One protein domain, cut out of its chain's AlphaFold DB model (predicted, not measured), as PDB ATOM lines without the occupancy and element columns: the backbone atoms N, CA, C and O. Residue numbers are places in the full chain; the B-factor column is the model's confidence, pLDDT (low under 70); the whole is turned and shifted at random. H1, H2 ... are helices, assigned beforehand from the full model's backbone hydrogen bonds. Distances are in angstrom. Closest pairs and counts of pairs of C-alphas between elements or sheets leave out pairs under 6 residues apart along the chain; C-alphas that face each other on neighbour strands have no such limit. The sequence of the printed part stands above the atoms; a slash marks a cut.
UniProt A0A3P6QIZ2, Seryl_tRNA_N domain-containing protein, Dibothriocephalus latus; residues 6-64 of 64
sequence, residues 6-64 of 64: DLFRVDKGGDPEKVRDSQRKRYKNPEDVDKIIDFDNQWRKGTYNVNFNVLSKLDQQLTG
ATOM      1  N   ASP A   6      32.129 -39.152  32.452       89.00
ATOM      2  CA  ASP A   6      33.386 -39.779  32.863       89.00
ATOM      3  C   ASP A   6      33.213 -41.231  33.323       89.00
ATOM      4  O   ASP A   6      34.150 -42.011  33.210       89.00
ATOM      5  N   LEU A   7      32.007 -41.649  33.735       90.94
ATOM      6  CA  LEU A   7      31.719 -43.058  34.040       90.94
ATOM      7  C   LEU A   7      31.822 -43.966  32.807       90.94
ATOM      8  O   LEU A   7      32.040 -45.165  32.955       90.94
ATOM      9  N   PHE A   8      31.686 -43.399  31.608       91.56
ATOM     10  CA  PHE A   8      31.800 -44.102  30.332       91.56
ATOM     11  C   PHE A   8      33.244 -44.102  29.800       91.56
ATOM     12  O   PHE A   8      33.540 -44.785  28.822       91.56
ATOM     13  N   ARG A   9      34.156 -43.352  30.436       91.75
ATOM     14  CA  ARG A   9      35.528 -43.116  29.969       91.75
ATOM     15  C   ARG A   9      36.540 -43.858  30.832       91.75
ATOM     16  O   ARG A   9      36.867 -43.435  31.940       91.75
ATOM     17  N   VAL A  10      37.089 -44.946  30.296       91.44
ATOM     18  CA  VAL A  10      38.086 -45.774  30.997       91.44
ATOM     19  C   VAL A  10      39.362 -44.979  31.307       91.44
ATOM     20  O   VAL A  10      39.928 -45.109  32.388       91.44
ATOM     21  N   ASP A  11      39.774 -44.072  30.415       90.06
ATOM     22  CA  ASP A  11      40.937 -43.188  30.593       90.06
ATOM     23  C   ASP A  11      40.769 -42.159  31.725       90.06
ATOM     24  O   ASP A  11      41.750 -41.579  32.189       90.06
ATOM     25  N   LYS A  12      39.537 -41.940  32.193       87.50
ATOM     26  CA  LYS A  12      39.208 -41.074  33.334       87.50
ATOM     27  C   LYS A  12      38.918 -41.858  34.619       87.50
ATOM     28  O   LYS A  12      38.489 -41.263  35.602       87.50
ATOM     29  N   GLY A  13      39.162 -43.172  34.625       89.44
ATOM     30  CA  GLY A  13      38.856 -44.054  35.756       89.44
ATOM     31  C   GLY A  13      37.389 -44.494  35.824       89.44
ATOM     32  O   GLY A  13      36.960 -45.030  36.846       89.44
ATOM     33  N   GLY A  14      36.615 -44.259  34.759       91.94
ATOM     34  CA  GLY A  14      35.256 -44.765  34.604       91.94
ATOM     35  C   GLY A  14      35.206 -46.267  34.330       91.94
ATOM     36  O   GLY A  14      36.189 -46.882  33.918       91.94
ATOM     37  N   ASP A  15      34.027 -46.850  34.532       94.12
ATOM     38  CA  ASP A  15      33.774 -48.276  34.337       94.12
ATOM     39  C   ASP A  15      32.455 -48.468  33.564       94.12
ATOM     40  O   ASP A  15      31.371 -48.511  34.164       94.12
ATOM     41  N   PRO A  16      32.534 -48.572  32.223       93.62
ATOM     42  CA  PRO A  16      31.379 -48.804  31.365       93.62
ATOM     43  C   PRO A  16      30.563 -50.044  31.731       93.62
ATOM     44  O   PRO A  16      29.343 -50.032  31.562       93.62
ATOM     45  N   GLU A  17      31.188 -51.102  32.260       94.44
ATOM     46  CA  GLU A  17      30.464 -52.325  32.617       94.44
ATOM     47  C   GLU A  17      29.517 -52.102  33.790       94.44
ATOM     48  O   GLU A  17      28.384 -52.581  33.758       94.44
ATOM     49  N   LYS A  18      29.898 -51.279  34.773       93.00
ATOM     50  CA  LYS A  18      28.974 -50.885  35.851       93.00
ATOM     51  C   LYS A  18      27.747 -50.155  35.315       93.00
ATOM     52  O   LYS A  18      26.645 -50.311  35.851       93.00
ATOM     53  N   VAL A  19      27.915 -49.369  34.253       92.44
ATOM     54  CA  VAL A  19      26.796 -48.692  33.592       92.44
ATOM     55  C   VAL A  19      25.936 -49.697  32.824       92.44
ATOM     56  O   VAL A  19      24.711 -49.665  32.970       92.44
ATOM     57  N   ARG A  20      26.540 -50.643  32.089       94.69
ATOM     58  CA  ARG A  20      25.812 -51.740  31.423       94.69
ATOM     59  C   ARG A  20      25.021 -52.576  32.429       94.69
ATOM     60  O   ARG A  20      23.842 -52.836  32.210       94.69
ATOM     61  N   ASP A  21      25.609 -52.912  33.574       94.50
ATOM     62  CA  ASP A  21      24.930 -53.604  34.675       94.50
ATOM     63  C   ASP A  21      23.760 -52.809  35.244       94.50
ATOM     64  O   ASP A  21      22.697 -53.370  35.514       94.50
ATOM     65  N   SER A  22      23.916 -51.495  35.414       92.06
ATOM     66  CA  SER A  22      22.811 -50.625  35.827       92.06
ATOM     67  C   SER A  22      21.672 -50.634  34.800       92.06
ATOM     68  O   SER A  22      20.506 -50.681  35.192       92.06
ATOM     69  N   GLN A  23      21.982 -50.640  33.500       93.00
ATOM     70  CA  GLN A  23      20.979 -50.754  32.435       93.00
ATOM     71  C   GLN A  23      20.274 -52.115  32.472       93.00
ATOM     72  O   GLN A  23      19.042 -52.151  32.480       93.00
ATOM     73  N   ARG A  24      21.028 -53.215  32.612       95.00
ATOM     74  CA  ARG A  24      20.485 -54.572  32.788       95.00
ATOM     75  C   ARG A  24      19.517 -54.640  33.976       95.00
ATOM     76  O   ARG A  24      18.382 -55.078  33.818       95.00
ATOM     77  N   LYS A  25      19.915 -54.114  35.142       94.94
ATOM     78  CA  LYS A  25      19.084 -54.061  36.365       94.94
ATOM     79  C   LYS A  25      17.806 -53.231  36.206       94.94
ATOM     80  O   LYS A  25      16.851 -53.429  36.950       94.94
ATOM     81  N   ARG A  26      17.788 -52.294  35.258       94.19
ATOM     82  CA  ARG A  26      16.635 -51.439  34.933       94.19
ATOM     83  C   ARG A  26      15.805 -51.978  33.767       94.19
ATOM     84  O   ARG A  26      14.924 -51.260  33.295       94.19
ATOM     85  N   TYR A  27      16.087 -53.196  33.297       93.81
ATOM     86  CA  TYR A  27      15.451 -53.794  32.121       93.81
ATOM     87  C   TYR A  27      15.579 -52.893  30.876       93.81
ATOM     88  O   TYR A  27      14.641 -52.728  30.097       93.81
ATOM     89  N   LYS A  28      16.740 -52.242  30.726       93.12
ATOM     90  CA  LYS A  28      17.111 -51.402  29.577       93.12
ATOM     91  C   LYS A  28      18.183 -52.087  28.736       93.12
ATOM     92  O   LYS A  28      18.864 -52.990  29.218       93.12
ATOM     93  N   ASN A  29      18.347 -51.629  27.495       93.62
ATOM     94  CA  ASN A  29      19.365 -52.160  26.599       93.62
ATOM     95  C   ASN A  29      20.773 -51.709  27.060       93.62
ATOM     96  O   ASN A  29      21.028 -50.501  27.121       93.62
ATOM     97  N   PRO A  30      21.689 -52.634  27.408       93.50
ATOM     98  CA  PRO A  30      23.074 -52.287  27.722       93.50
ATOM     99  C   PRO A  30      23.870 -51.792  26.505       93.50
ATOM    100  O   PRO A  30      24.823 -51.046  26.700       93.50
ATOM    101  N   GLU A  31      23.470 -52.122  25.271       94.44
ATOM    102  CA  GLU A  31      24.154 -51.672  24.042       94.44
ATOM    103  C   GLU A  31      24.087 -50.151  23.842       94.44
ATOM    104  O   GLU A  31      24.887 -49.568  23.112       94.44
ATOM    105  N   ASP A  32      23.149 -49.466  24.499       92.44
ATOM    106  CA  ASP A  32      23.093 -48.005  24.450       92.44
ATOM    107  C   ASP A  32      24.332 -47.370  25.102       92.44
ATOM    108  O   ASP A  32      24.739 -46.277  24.715       92.44
ATOM    109  N   VAL A  33      24.985 -48.076  26.034       93.00
ATOM    110  CA  VAL A  33      26.270 -47.655  26.612       93.00
ATOM    111  C   VAL A  33      27.357 -47.629  25.538       93.00
ATOM    112  O   VAL A  33      28.144 -46.685  25.495       93.00
ATOM    113  N   ASP A  34      27.367 -48.610  24.635       93.50
ATOM    114  CA  ASP A  34      28.359 -48.700  23.558       93.50
ATOM    115  C   ASP A  34      28.180 -47.571  22.543       93.50
ATOM    116  O   ASP A  34      29.153 -46.930  22.148       93.50
ATOM    117  N   LYS A  35      26.927 -47.253  22.195       94.69
ATOM    118  CA  LYS A  35      26.606 -46.110  21.324       94.69
ATOM    119  C   LYS A  35      27.064 -44.787  21.936       94.69
ATOM    120  O   LYS A  35      27.626 -43.955  21.234       94.69
ATOM    121  N   ILE A  36      26.845 -44.588  23.239       92.69
ATOM    122  CA  ILE A  36      27.289 -43.375  23.945       92.69
ATOM    123  C   ILE A  36      28.814 -43.249  23.898       92.69
ATOM    124  O   ILE A  36      29.321 -42.163  23.623       92.69
ATOM    125  N   ILE A  37      29.541 -44.344  24.129       93.25
ATOM    126  CA  ILE A  37      31.008 -44.359  24.062       93.25
ATOM    127  C   ILE A  37      31.492 -44.038  22.648       93.25
ATOM    128  O   ILE A  37      32.431 -43.258  22.483       93.25
ATOM    129  N   ASP A  38      30.858 -44.605  21.621       94.06
ATOM    130  CA  ASP A  38      31.212 -44.314  20.233       94.06
ATOM    131  C   ASP A  38      30.976 -42.836  19.885       94.06
ATOM    132  O   ASP A  38      31.881 -42.167  19.383       94.06
ATOM    133  N   PHE A  39      29.820 -42.275  20.254       93.50
ATOM    134  CA  PHE A  39      29.548 -40.850  20.057       93.50
ATOM    135  C   PHE A  39      30.517 -39.944  20.829       93.50
ATOM    136  O   PHE A  39      30.985 -38.949  20.270       93.50
ATOM    137  N   ASP A  40      30.877 -40.286  22.070       92.81
ATOM    138  CA  ASP A  40      31.874 -39.536  22.848       92.81
ATOM    139  C   ASP A  40      33.254 -39.563  22.174       92.81
ATOM    140  O   ASP A  40      33.934 -38.537  22.071       92.81
ATOM    141  N   ASN A  41      33.651 -40.717  21.634       91.25
ATOM    142  CA  ASN A  41      34.898 -40.870  20.893       91.25
ATOM    143  C   ASN A  41      34.906 -40.051  19.598       91.25
ATOM    144  O   ASN A  41      35.912 -39.404  19.289       91.25
ATOM    145  N   GLN A  42      33.807 -40.061  18.844       91.50
ATOM    146  CA  GLN A  42      33.663 -39.249  17.635       91.50
ATOM    147  C   GLN A  42      33.724 -37.754  17.959       91.50
ATOM    148  O   GLN A  42      34.460 -37.011  17.302       91.50
ATOM    149  N   TRP A  43      33.026 -37.318  19.010       90.81
ATOM    150  CA  TRP A  43      33.047 -35.931  19.465       90.81
ATOM    151  C   TRP A  43      34.458 -35.495  19.870       90.81
ATOM    152  O   TRP A  43      34.960 -34.499  19.352       90.81
ATOM    153  N   ARG A  44      35.158 -36.289  20.692       86.69
ATOM    154  CA  ARG A  44      36.551 -36.027  21.096       86.69
ATOM    155  C   ARG A  44      37.498 -35.895  19.903       86.69
ATOM    156  O   ARG A  44      38.322 -34.982  19.880       86.69
ATOM    157  N   LYS A  45      37.379 -36.780  18.907       86.75
ATOM    158  CA  LYS A  45      38.170 -36.709  17.665       86.75
ATOM    159  C   LYS A  45      37.869 -35.429  16.883       86.75
ATOM    160  O   LYS A  45      38.793 -34.750  16.442       86.75
ATOM    161  N   GLY A  46      36.592 -35.072  16.751       83.25
ATOM    162  CA  GLY A  46      36.165 -33.834  16.099       83.25
ATOM    163  C   GLY A  46      36.705 -32.586  16.800       83.25
ATOM    164  O   GLY A  46      37.284 -31.714  16.152       83.25
ATOM    165  N   THR A  47      36.594 -32.519  18.128       78.31
ATOM    166  CA  THR A  47      37.101 -31.399  18.930       78.31
ATOM    167  C   THR A  47      38.618 -31.271  18.840       78.31
ATOM    168  O   THR A  47      39.119 -30.157  18.702       78.31
ATOM    169  N   TYR A  48      39.353 -32.388  18.867       77.12
ATOM    170  CA  TYR A  48      40.804 -32.370  18.693       77.12
ATOM    171  C   TYR A  48      41.202 -31.786  17.330       77.12
ATOM    172  O   TYR A  48      42.031 -30.881  17.271       77.12
ATOM    173  N   ASN A  49      40.551 -32.230  16.250       73.88
ATOM    174  CA  ASN A  49      40.826 -31.738  14.898       73.88
ATOM    175  C   ASN A  49      40.523 -30.242  14.745       73.88
ATOM    176  O   ASN A  49      41.308 -29.506  14.148       73.88
ATOM    177  N   VAL A  50      39.398 -29.772  15.291       76.19
ATOM    178  CA  VAL A  50      39.049 -28.344  15.260       76.19
ATOM    179  C   VAL A  50      40.073 -27.521  16.039       76.19
ATOM    180  O   VAL A  50      40.546 -26.509  15.528       76.19
ATOM    181  N   ASN A  51      40.455 -27.962  17.239       74.94
ATOM    182  CA  ASN A  51      41.405 -27.236  18.079       74.94
ATOM    183  C   ASN A  51      42.798 -27.168  17.433       74.94
ATOM    184  O   ASN A  51      43.388 -26.094  17.346       74.94
ATOM    185  N   PHE A  52      43.282 -28.279  16.873       76.44
ATOM    186  CA  PHE A  52      44.548 -28.314  16.138       76.44
ATOM    187  C   PHE A  52      44.579 -27.302  14.982       76.44
ATOM    188  O   PHE A  52      45.545 -26.558  14.833       76.44
ATOM    189  N   ASN A  53      43.491 -27.212  14.211       72.50
ATOM    190  CA  ASN A  53      43.377 -26.268  13.096       72.50
ATOM    191  C   ASN A  53      43.320 -24.797  13.533       72.50
ATOM    192  O   ASN A  53      43.672 -23.914  12.756       72.50
ATOM    193  N   VAL A  54      42.826 -24.507  14.739       79.00
ATOM    194  CA  VAL A  54      42.825 -23.144  15.292       79.00
ATOM    195  C   VAL A  54      44.227 -22.771  15.764       79.00
ATOM    196  O   VAL A  54      44.709 -21.687  15.440       79.00
ATOM    197  N   LEU A  55      44.899 -23.679  16.474       74.12
ATOM    198  CA  LEU A  55      46.254 -23.462  16.978       74.12
ATOM    199  C   LEU A  55      47.267 -23.286  15.843       74.12
ATOM    200  O   LEU A  55      48.087 -22.378  15.911       74.12
ATOM    201  N   SER A  56      47.171 -24.078  14.771       75.88
ATOM    202  CA  SER A  56      48.069 -23.939  13.618       75.88
ATOM    203  C   SER A  56      47.901 -22.602  12.889       75.88
ATOM    204  O   SER A  56      48.883 -22.003  12.458       75.88
ATOM    205  N   LYS A  57      46.666 -22.094  12.790       79.56
ATOM    206  CA  LYS A  57      46.389 -20.772  12.205       79.56
ATOM    207  C   LYS A  57      46.929 -19.632  13.063       79.56
ATOM    208  O   LYS A  57      47.423 -18.655  12.513       79.56
ATOM    209  N   LEU A  58      46.821 -19.747  14.387       78.62
ATOM    210  CA  LEU A  58      47.383 -18.764  15.314       78.62
ATOM    211  C   LEU A  58      48.915 -18.753  15.246       78.62
ATOM    212  O   LEU A  58      49.510 -17.682  15.203       78.62
ATOM    213  N   ASP A  59      49.544 -19.925  15.166       76.81
ATOM    214  CA  ASP A  59      51.000 -20.054  15.049       76.81
ATOM    215  C   ASP A  59      51.536 -19.404  13.759       76.81
ATOM    216  O   ASP A  59      52.479 -18.615  13.802       76.81
ATOM    217  N   GLN A  60      50.855 -19.619  12.626       76.62
ATOM    218  CA  GLN A  60      51.172 -18.950  11.356       76.62
ATOM    219  C   GLN A  60      51.033 -17.419  11.406       76.62
ATOM    220  O   GLN A  60      51.734 -16.727  10.676       76.62
ATOM    221  N   GLN A  61      50.133 -16.878  12.234       73.38
ATOM    222  CA  GLN A  61      49.952 -15.428  12.388       73.38
ATOM    223  C   GLN A  61      51.006 -14.780  13.294       73.38
ATOM    224  O   GLN A  61      51.242 -13.583  13.177       73.38
ATOM    225  N   LEU A  62      51.616 -15.544  14.204       71.50
ATOM    226  CA  LEU A  62      52.630 -15.054  15.144       71.50
ATOM    227  C   LEU A  62      54.060 -15.159  14.596       71.50
ATOM    228  O   LEU A  62      54.963 -14.511  15.117       71.50
ATOM    229  N   THR A  63      54.267 -15.985  13.569       70.81
ATOM    230  CA  THR A  63      55.565 -16.205  12.908       70.81
ATOM    231  C   THR A  63      55.723 -15.453  11.581       70.81
ATOM    232  O   THR A  63      56.776 -15.570  10.952       70.81
ATOM    233  N   GLY A  64      54.706 -14.688  11.164       59.19
ATOM    234  CA  GLY A  64      54.684 -13.867   9.946       59.19
ATOM    235  C   GLY A  64      54.901 -12.381  10.193       59.19
ATOM    236  O   GLY A  64      54.512 -11.894  11.276       59.19
TER     237      GLY A  64
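Overview. This is residues 6 to 64 of the 64 residues of the protein "Seryl_tRNA_N domain-containing protein" of Dibothriocephalus latus (UniProt A0A3P6QIZ2). One long helix, H2, makes the length of the domain, and short H1 folds back over its beginning as a lopsided helical hairpin, with residues 42 to 64 sticking out as an arm. The printed part has 59 residues with two named helices, H1 then H2, and no named strand; the class is all helix. It is extended, with a radius of gyration of the C-alphas of 17.7 A and spans of 60 by 19 by 10 A.

Along the chain. H2, residues 31 to 62, measures 47.2 A from its first C-alpha to its last, at (52.630, -15.054, 15.144). H1, residues 16 to 25, measures 14.3 A and begins at C-alpha 16, (31.379, -48.804, 31.365).

Arrangement. H2 touches H1 with residues 31 to 33 alone; the closest C-alphas, of Val 33 and Arg 20, are 6.3 A apart. The two form a hairpin through a tight link, opposite ways at a shallow tilt of 34 degrees, only just short of steep. Every O i to N i+4 pair is within hydrogen-bond range in H1, and 27 of 28 in H2.

Size, cuts and confidence. The C-alphas farthest apart, of Tyr 27 and Gly 64, are 60.2 A apart. The printed part has no cut. Its mean pLDDT is 86.8; residue 64 is under 70.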